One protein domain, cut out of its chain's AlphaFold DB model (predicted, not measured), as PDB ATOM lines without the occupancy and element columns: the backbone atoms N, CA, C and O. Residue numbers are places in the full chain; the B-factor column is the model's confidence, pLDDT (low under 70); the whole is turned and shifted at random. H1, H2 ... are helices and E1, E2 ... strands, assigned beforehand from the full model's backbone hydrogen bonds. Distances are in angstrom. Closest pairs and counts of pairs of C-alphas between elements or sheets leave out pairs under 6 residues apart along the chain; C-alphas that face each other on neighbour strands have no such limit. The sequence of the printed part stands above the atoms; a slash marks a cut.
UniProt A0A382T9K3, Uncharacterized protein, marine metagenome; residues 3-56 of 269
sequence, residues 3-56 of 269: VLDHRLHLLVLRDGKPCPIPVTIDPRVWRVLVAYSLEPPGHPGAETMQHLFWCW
ATOM      1  N   VAL A   3      -7.750   1.549  27.259       80.56
ATOM      2  CA  VAL A   3      -7.464   0.353  26.454       80.56
ATOM      3  C   VAL A   3      -6.113   0.553  25.780       80.56
ATOM      4  O   VAL A   3      -5.937   1.503  25.023       80.56
ATOM      5  N   LEU A   4      -5.164  -0.337  26.069       79.25
ATOM      6  CA  LEU A   4      -3.815  -0.359  25.493       79.25
ATOM      7  C   LEU A   4      -3.542  -1.778  24.992       79.25
ATOM      8  O   LEU A   4      -3.959  -2.738  25.636       79.25
ATOM      9  N   ASP A   5      -2.903  -1.922  23.830       78.88
ATOM     10  CA  ASP A   5      -2.551  -3.223  23.231       78.88
ATOM     11  C   ASP A   5      -3.710  -4.241  23.201       78.88
ATOM     12  O   ASP A   5      -3.554  -5.420  23.520       78.88
ATOM     13  N   HIS A   6      -4.909  -3.769  22.841       78.50
ATOM     14  CA  HIS A   6      -6.152  -4.557  22.807       78.50
ATOM     15  C   HIS A   6      -6.575  -5.170  24.158       78.50
ATOM     16  O   HIS A   6      -7.380  -6.103  24.188       78.50
ATOM     17  N   ARG A   7      -6.070  -4.648  25.282       76.50
ATOM     18  CA  ARG A   7      -6.424  -5.077  26.641       76.50
ATOM     19  C   ARG A   7      -6.935  -3.912  27.476       76.50
ATOM     20  O   ARG A   7      -6.440  -2.786  27.382       76.50
ATOM     21  N   LEU A   8      -7.920  -4.195  28.326       80.12
ATOM     22  CA  LEU A   8      -8.397  -3.232  29.309       80.12
ATOM     23  C   LEU A   8      -7.331  -3.034  30.391       80.12
ATOM     24  O   LEU A   8      -6.834  -4.002  30.963       80.12
ATOM     25  N   HIS A   9      -6.997  -1.779  30.667       83.31
ATOM     26  CA  HIS A   9      -6.073  -1.381  31.715       83.31
ATOM     27  C   HIS A   9      -6.767  -0.448  32.710       83.31
ATOM     28  O   HIS A   9      -7.491   0.489  32.342       83.31
ATOM     29  N   LEU A  10      -6.503  -0.684  33.990       85.62
ATOM     30  CA  LEU A  10      -6.841   0.237  35.061       85.62
ATOM     31  C   LEU A  10      -5.691   1.235  35.218       85.62
ATOM     32  O   LEU A  10      -4.526   0.845  35.232       85.62
ATOM     33  N   LEU A  11      -6.013   2.526  35.299       83.56
ATOM     34  CA  LEU A  11      -5.021   3.529  35.676       83.56
ATOM     35  C   LEU A  11      -4.923   3.526  37.193       83.56
ATOM     36  O   LEU A  11      -5.949   3.610  37.861       83.56
ATOM     37  N   VAL A  12      -3.704   3.435  37.702       82.62
ATOM     38  CA  VAL A  12      -3.405   3.434  39.134       82.62
ATOM     39  C   VAL A  12      -2.236   4.370  39.406       82.62
ATOM     40  O   VAL A  12      -1.496   4.722  38.481       82.62
ATOM     41  N   LEU A  13      -2.021   4.745  40.660       76.19
ATOM     42  CA  LEU A  13      -0.841   5.483  41.075       76.19
ATOM     43  C   LEU A  13       0.219   4.526  41.620       76.19
ATOM     44  O   LEU A  13       0.071   3.960  42.696       76.19
ATOM     45  N   ARG A  14       1.332   4.395  40.896       68.12
ATOM     46  CA  ARG A  14       2.487   3.595  41.310       68.12
ATOM     47  C   ARG A  14       3.710   4.490  41.446       68.12
ATOM     48  O   ARG A  14       4.058   5.205  40.511       68.12
ATOM     49  N   ASP A  15       4.357   4.473  42.611       69.69
ATOM     50  CA  ASP A  15       5.547   5.292  42.902       69.69
ATOM     51  C   ASP A  15       5.344   6.794  42.588       69.69
ATOM     52  O   ASP A  15       6.228   7.478  42.066       69.69
ATOM     53  N   GLY A  16       4.134   7.306  42.850       67.50
ATOM     54  CA  GLY A  16       3.754   8.694  42.565       67.50
ATOM     55  C   GLY A  16       3.530   9.011  41.083       67.50
ATOM     56  O   GLY A  16       3.403  10.183  40.726       67.50
ATOM     57  N   LYS A  17       3.476   8.000  40.206       76.19
ATOM     58  CA  LYS A  17       3.230   8.159  38.767       76.19
ATOM     59  C   LYS A  17       2.001   7.361  38.322       76.19
ATOM     60  O   LYS A  17       1.853   6.205  38.717       76.19
ATOM     61  N   PRO A  18       1.123   7.936  37.483       79.19
ATOM     62  CA  PRO A  18       0.036   7.184  36.874       79.19
ATOM     63  C   PRO A  18       0.597   6.072  35.983       79.19
ATOM     64  O   PRO A  18       1.324   6.341  35.024       79.19
ATOM     65  N   CYS A  19       0.259   4.825  36.291       79.12
ATOM     66  CA  CYS A  19       0.678   3.650  35.540       79.12
ATOM     67  C   CYS A  19      -0.551   2.844  35.094       79.12
ATOM     68  O   CYS A  19      -1.437   2.580  35.906       79.12
ATOM     69  N   PRO A  20      -0.631   2.434  33.816       83.38
ATOM     70  CA  PRO A  20      -1.659   1.508  33.368       83.38
ATOM     71  C   PRO A  20      -1.291   0.080  33.786       83.38
ATOM     72  O   PRO A  20      -0.210  -0.409  33.458       83.38
ATOM     73  N   ILE A  21      -2.198  -0.604  34.480       80.12
ATOM     74  CA  ILE A  21      -2.054  -2.015  34.855       80.12
ATOM     75  C   ILE A  21      -3.100  -2.841  34.104       80.12
ATOM     76  O   ILE A  21      -4.280  -2.480  34.132       80.12
ATOM     77  N   PRO A  22      -2.701  -3.929  33.421       79.31
ATOM     78  CA  PRO A  22      -3.640  -4.774  32.697       79.31
ATOM     79  C   PRO A  22      -4.623  -5.441  33.662       79.31
ATOM     80  O   PRO A  22      -4.238  -6.003  34.687       79.31
ATOM     81  N   VAL A  23      -5.905  -5.388  33.310       77.25
ATOM     82  CA  VAL A  23      -6.974  -6.109  34.003       77.25
ATOM     83  C   VAL A  23      -7.089  -7.501  33.387       77.25
ATOM     84  O   VAL A  23      -7.027  -7.651  32.164       77.25
ATOM     85  N   THR A  24      -7.282  -8.524  34.226       75.50
ATOM     86  CA  THR A  24      -7.536  -9.899  33.764       75.50
ATOM     87  C   THR A  24      -8.662  -9.943  32.729       75.50
ATOM     88  O   THR A  24      -9.608  -9.163  32.811       75.50
ATOM     89  N   ILE A  25      -8.578 -10.845  31.749       75.69
ATOM     90  CA  ILE A  25      -9.564 -10.966  30.665       75.69
ATOM     91  C   ILE A  25     -10.782 -11.754  31.177       75.69
ATOM     92  O   ILE A  25     -11.000 -12.904  30.804       75.69
ATOM     93  N   ASP A  26     -11.563 -11.129  32.060       76.25
ATOM     94  CA  ASP A  26     -12.845 -11.636  32.556       76.25
ATOM     95  C   ASP A  26     -13.955 -10.596  32.290       76.25
ATOM     96  O   ASP A  26     -13.963  -9.524  32.907       76.25
ATOM     97  N   PRO A  27     -14.929 -10.899  31.407       73.94
ATOM     98  CA  PRO A  27     -16.045 -10.005  31.103       73.94
ATOM     99  C   PRO A  27     -16.878  -9.580  32.320       73.94
ATOM    100  O   PRO A  27     -17.496  -8.514  32.286       73.94
ATOM    101  N   ARG A  28     -16.933 -10.389  33.388       71.50
ATOM    102  CA  ARG A  28     -17.648 -10.049  34.630       71.50
ATOM    103  C   ARG A  28     -16.909  -8.953  35.387       71.50
ATOM    104  O   ARG A  28     -17.525  -7.963  35.765       71.50
ATOM    105  N   VAL A  29     -15.594  -9.107  35.530       76.50
ATOM    106  CA  VAL A  29     -14.719  -8.118  36.176       76.50
ATOM    107  C   VAL A  29     -14.737  -6.809  35.395       76.50
ATOM    108  O   VAL A  29     -14.897  -5.740  35.976       76.50
ATOM    109  N   TRP A  30     -14.658  -6.882  34.065       82.31
ATOM    110  CA  TRP A  30     -14.717  -5.695  33.214       82.31
ATOM    111  C   TRP A  30     -16.035  -4.951  33.366       82.31
ATOM    112  O   TRP A  30     -16.026  -3.735  33.504       82.31
ATOM    113  N   ARG A  31     -17.164  -5.668  33.384       80.56
ATOM    114  CA  ARG A  31     -18.480  -5.052  33.561       80.56
ATOM    115  C   ARG A  31     -18.572  -4.279  34.874       80.56
ATOM    116  O   ARG A  31     -19.077  -3.166  34.860       80.56
ATOM    117  N   VAL A  32     -18.069  -4.854  35.965       85.19
ATOM    118  CA  VAL A  32     -18.075  -4.215  37.289       85.19
ATOM    119  C   VAL A  32     -17.187  -2.972  37.300       85.19
ATOM    120  O   VAL A  32     -17.650  -1.904  37.676       85.19
ATOM    121  N   LEU A  33     -15.948  -3.069  36.810       83.88
ATOM    122  CA  LEU A  33     -15.026  -1.928  36.781       83.88
ATOM    123  C   LEU A  33     -15.512  -0.800  35.859       83.88
ATOM    124  O   LEU A  33     -15.372   0.373  36.197       83.88
ATOM    125  N   VAL A  34     -16.105  -1.141  34.708       86.00
ATOM    126  CA  VAL A  34     -16.745  -0.159  33.821       86.00
ATOM    127  C   VAL A  34     -17.926   0.495  34.529       86.00
ATOM    128  O   VAL A  34     -17.996   1.720  34.532       86.00
ATOM    129  N   ALA A  35     -18.818  -0.289  35.142       87.75
ATOM    130  CA  ALA A  35     -19.979   0.236  35.855       87.75
ATOM    131  C   ALA A  35     -19.551   1.214  36.956       87.75
ATOM    132  O   ALA A  35     -19.949   2.371  36.922       87.75
ATOM    133  N   TYR A  36     -18.631   0.798  37.827       89.44
ATOM    134  CA  TYR A  36     -18.098   1.632  38.901       89.44
ATOM    135  C   TYR A  36     -17.407   2.902  38.397       89.44
ATOM    136  O   TYR A  36     -17.474   3.940  39.042       89.44
ATOM    137  N   SER A  37     -16.759   2.855  37.228       84.62
ATOM    138  CA  SER A  37     -16.119   4.040  36.641       84.62
ATOM    139  C   SER A  37     -17.097   5.071  36.068       84.62
ATOM    140  O   SER A  37     -16.685   6.198  35.801       84.62
ATOM    141  N   LEU A  38     -18.350   4.676  35.833       88.94
ATOM    142  CA  LEU A  38     -19.410   5.529  35.293       88.94
ATOM    143  C   LEU A  38     -20.363   6.039  36.381       88.94
ATOM    144  O   LEU A  38     -21.234   6.856  36.088       88.94
ATOM    145  N   GLU A  39     -20.217   5.554  37.613       90.44
ATOM    146  CA  GLU A  39     -21.008   6.014  38.746       90.44
ATOM    147  C   GLU A  39     -20.612   7.441  39.168       90.44
ATOM    148  O   GLU A  39     -19.445   7.831  39.038       90.44
ATOM    149  N   PRO A  40     -21.569   8.242  39.669       89.31
ATOM    150  CA  PRO A  40     -21.290   9.600  40.115       89.31
ATOM    151  C   PRO A  40     -20.418   9.615  41.386       89.31
ATOM    152  O   PRO A  40     -20.430   8.653  42.163       89.31
ATOM    153  N   PRO A  41     -19.682  10.715  41.643       84.81
ATOM    154  CA  PRO A  41     -18.953  10.899  42.897       84.81
ATOM    155  C   PRO A  41     -19.874  10.733  44.116       84.81
ATOM    156  O   PRO A  41     -20.981  11.264  44.123       84.81
ATOM    157  N   GLY A  42     -19.414  10.003  45.136       78.19
ATOM    158  CA  GLY A  42     -20.190   9.682  46.345       78.19
ATOM    159  C   GLY A  42     -20.966   8.360  46.282       78.19
ATOM    160  O   GLY A  42     -21.532   7.940  47.284       78.19
ATOM    161  N   HIS A  43     -20.979   7.674  45.135       87.81
ATOM    162  CA  HIS A  43     -21.546   6.329  45.030       87.81
ATOM    163  C   HIS A  43     -20.491   5.247  45.372       87.81
ATOM    164  O   HIS A  43     -19.316   5.419  45.023       87.81
ATOM    165  N   PRO A  44     -20.868   4.105  45.991       80.31
ATOM    166  CA  PRO A  44     -19.916   3.083  46.449       80.31
ATOM    167  C   PRO A  44     -18.919   2.563  45.405       80.31
ATOM    168  O   PRO A  44     -17.761   2.290  45.732       80.31
ATOM    169  N   GLY A  45     -19.314   2.412  44.140       81.00
ATOM    170  CA  GLY A  45     -18.403   1.971  43.085       81.00
ATOM    171  C   GLY A  45     -17.429   3.067  42.655       81.00
ATOM    172  O   GLY A  45     -16.256   2.764  42.431       81.00
ATOM    173  N   ALA A  46     -17.842   4.337  42.636       84.25
ATOM    174  CA  ALA A  46     -16.937   5.462  42.393       84.25
ATOM    175  C   ALA A  46     -15.855   5.563  43.487       84.25
ATOM    176  O   ALA A  46     -14.666   5.685  43.173       84.25
ATOM    177  N   GLU A  47     -16.234   5.408  44.760       85.44
ATOM    178  CA  GLU A  47     -15.281   5.335  45.878       85.44
ATOM    179  C   GLU A  47     -14.367   4.112  45.767       85.44
ATOM    180  O   GLU A  47     -13.151   4.205  45.938       85.44
ATOM    181  N   THR A  48     -14.926   2.954  45.415       82.81
ATOM    182  CA  THR A  48     -14.148   1.729  45.194       82.81
ATOM    183  C   THR A  48     -13.114   1.926  44.083       82.81
ATOM    184  O   THR A  48     -11.957   1.541  44.242       82.81
ATOM    185  N   MET A  49     -13.478   2.581  42.979       84.31
ATOM    186  CA  MET A  49     -12.552   2.906  41.889       84.31
ATOM    187  C   MET A  49     -11.459   3.883  42.317       84.31
ATOM    188  O   MET A  49     -10.310   3.729  41.896       84.31
ATOM    189  N   GLN A  50     -11.783   4.848  43.177       82.50
ATOM    190  CA  GLN A  50     -10.795   5.745  43.767       82.50
ATOM    191  C   GLN A  50      -9.814   4.971  44.657       82.50
ATOM    192  O   GLN A  50      -8.606   5.129  44.509       82.50
ATOM    193  N   HIS A  51     -10.295   4.076  45.519       80.94
ATOM    194  CA  HIS A  51      -9.425   3.223  46.331       80.94
ATOM    195  C   HIS A  51      -8.535   2.319  45.473       80.94
ATOM    196  O   HIS A  51      -7.334   2.218  45.724       80.94
ATOM    197  N   LEU A  52      -9.090   1.706  44.424       79.94
ATOM    198  CA  LEU A  52      -8.320   0.890  43.484       79.94
ATOM    199  C   LEU A  52      -7.227   1.709  42.786       79.94
ATOM    200  O   LEU A  52      -6.116   1.213  42.626       79.94
ATOM    201  N   PHE A  53      -7.507   2.966  42.426       81.44
ATOM    202  CA  PHE A  53      -6.510   3.869  41.852       81.44
ATOM    203  C   PHE A  53      -5.310   4.086  42.789       81.44
ATOM    204  O   PHE A  53      -4.180   4.121  42.310       81.44
ATOM    205  N   TRP A  54      -5.525   4.201  44.103       76.69
ATOM    206  CA  TRP A  54      -4.448   4.445  45.074       76.69
ATOM    207  C   TRP A  54      -3.727   3.180  45.547       76.69
ATOM    208  O   TRP A  54      -2.538   3.239  45.853       76.69
ATOM    209  N   CYS A  55      -4.433   2.053  45.639       70.31
ATOM    210  CA  CYS A  55      -3.941   0.866  46.342       70.31
ATOM    211  C   CYS A  55      -3.404  -0.235  45.419       70.31
ATOM    212  O   CYS A  55      -2.655  -1.100  45.870       70.31
ATOM    213  N   TRP A  56      -3.792  -0.253  44.144       73.56
ATOM    214  CA  TRP A  56      -3.450  -1.351  43.242       73.56
ATOM    215  C   TRP A  56      -2.081  -1.125  42.592       73.56
ATOM    216  O   TRP A  56      -1.944  -0.222  41.773       73.56
TER     217      TRP A  56
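What this domain is: This is residues 3 to 56 of the 269 residues of an uncharacterized protein of marine metagenome (UniProt A0A382T9K3). A two-stranded hairpin, E1 and E2, makes one side of a flat, roughly triangular frame, and the helices H1 and H2 make the other two sides, meeting at a corner about perpendicular to each other. Residues 49 to 55 of H2 come back to pack on E1, while the start of H1 is tied to E2 by a tight link. The printed part has 54 residues, with two named strands and two named helices in the order E1, E2, H1, H2; the sheet, in the order E1, E2, is antiparallel and the class is mixed, helices and strands. The whole is compact, with a radius of gyration of the C-alphas of 11.3 A and spans of 31 by 29 by 13 A.

How they stand to each other: E1, residues 7 to 14, and E2, residues 17 to 22, are antiparallel neighbours at 149 degrees and form a hairpin. N 10 and O 21 are 2.9 A apart and N 19 and O 12 are 2.8 A apart, both within hydrogen-bond range. E1 bends by 52 degrees at residue 11. Residues 3 to 4 pair antiparallel with residues 7 to 8 of E1. H2, residues 44 to 55, has 10 pairs of C-alphas within 8 A of E1, the closest being those of Val 12 and Phe 53, 4.1 A apart. H2 and E2 are apart. H1, residues 27 to 38, touches H2 with residues 33 to 38 alone, and H2 touches it with residues 44 to 49 alone; their closest C-alphas, of Tyr 36 and Gly 45, are 4.2 A apart, and their lines are about perpendicular, at 78 degrees. In H1 and H2 every O i to N i+4 pair is within hydrogen-bond range.

Where its parts are: E1 begins at C-alpha 7, (-6.424, -5.077, 26.641), and is 19.2 A long; E2 is 15.9 A. H1 is 16.4 A long and H2 16.1 A, ending at C-alpha 55, (-3.941, 0.866, 46.342).

The domain as a whole: The C-alphas farthest apart, of Asp 5 and Gly 42, are 31.8 A apart. The printed part has no cut, and the three links are tight. The mean pLDDT of the printed part is 80.3; residues 14 to 16 are under 70.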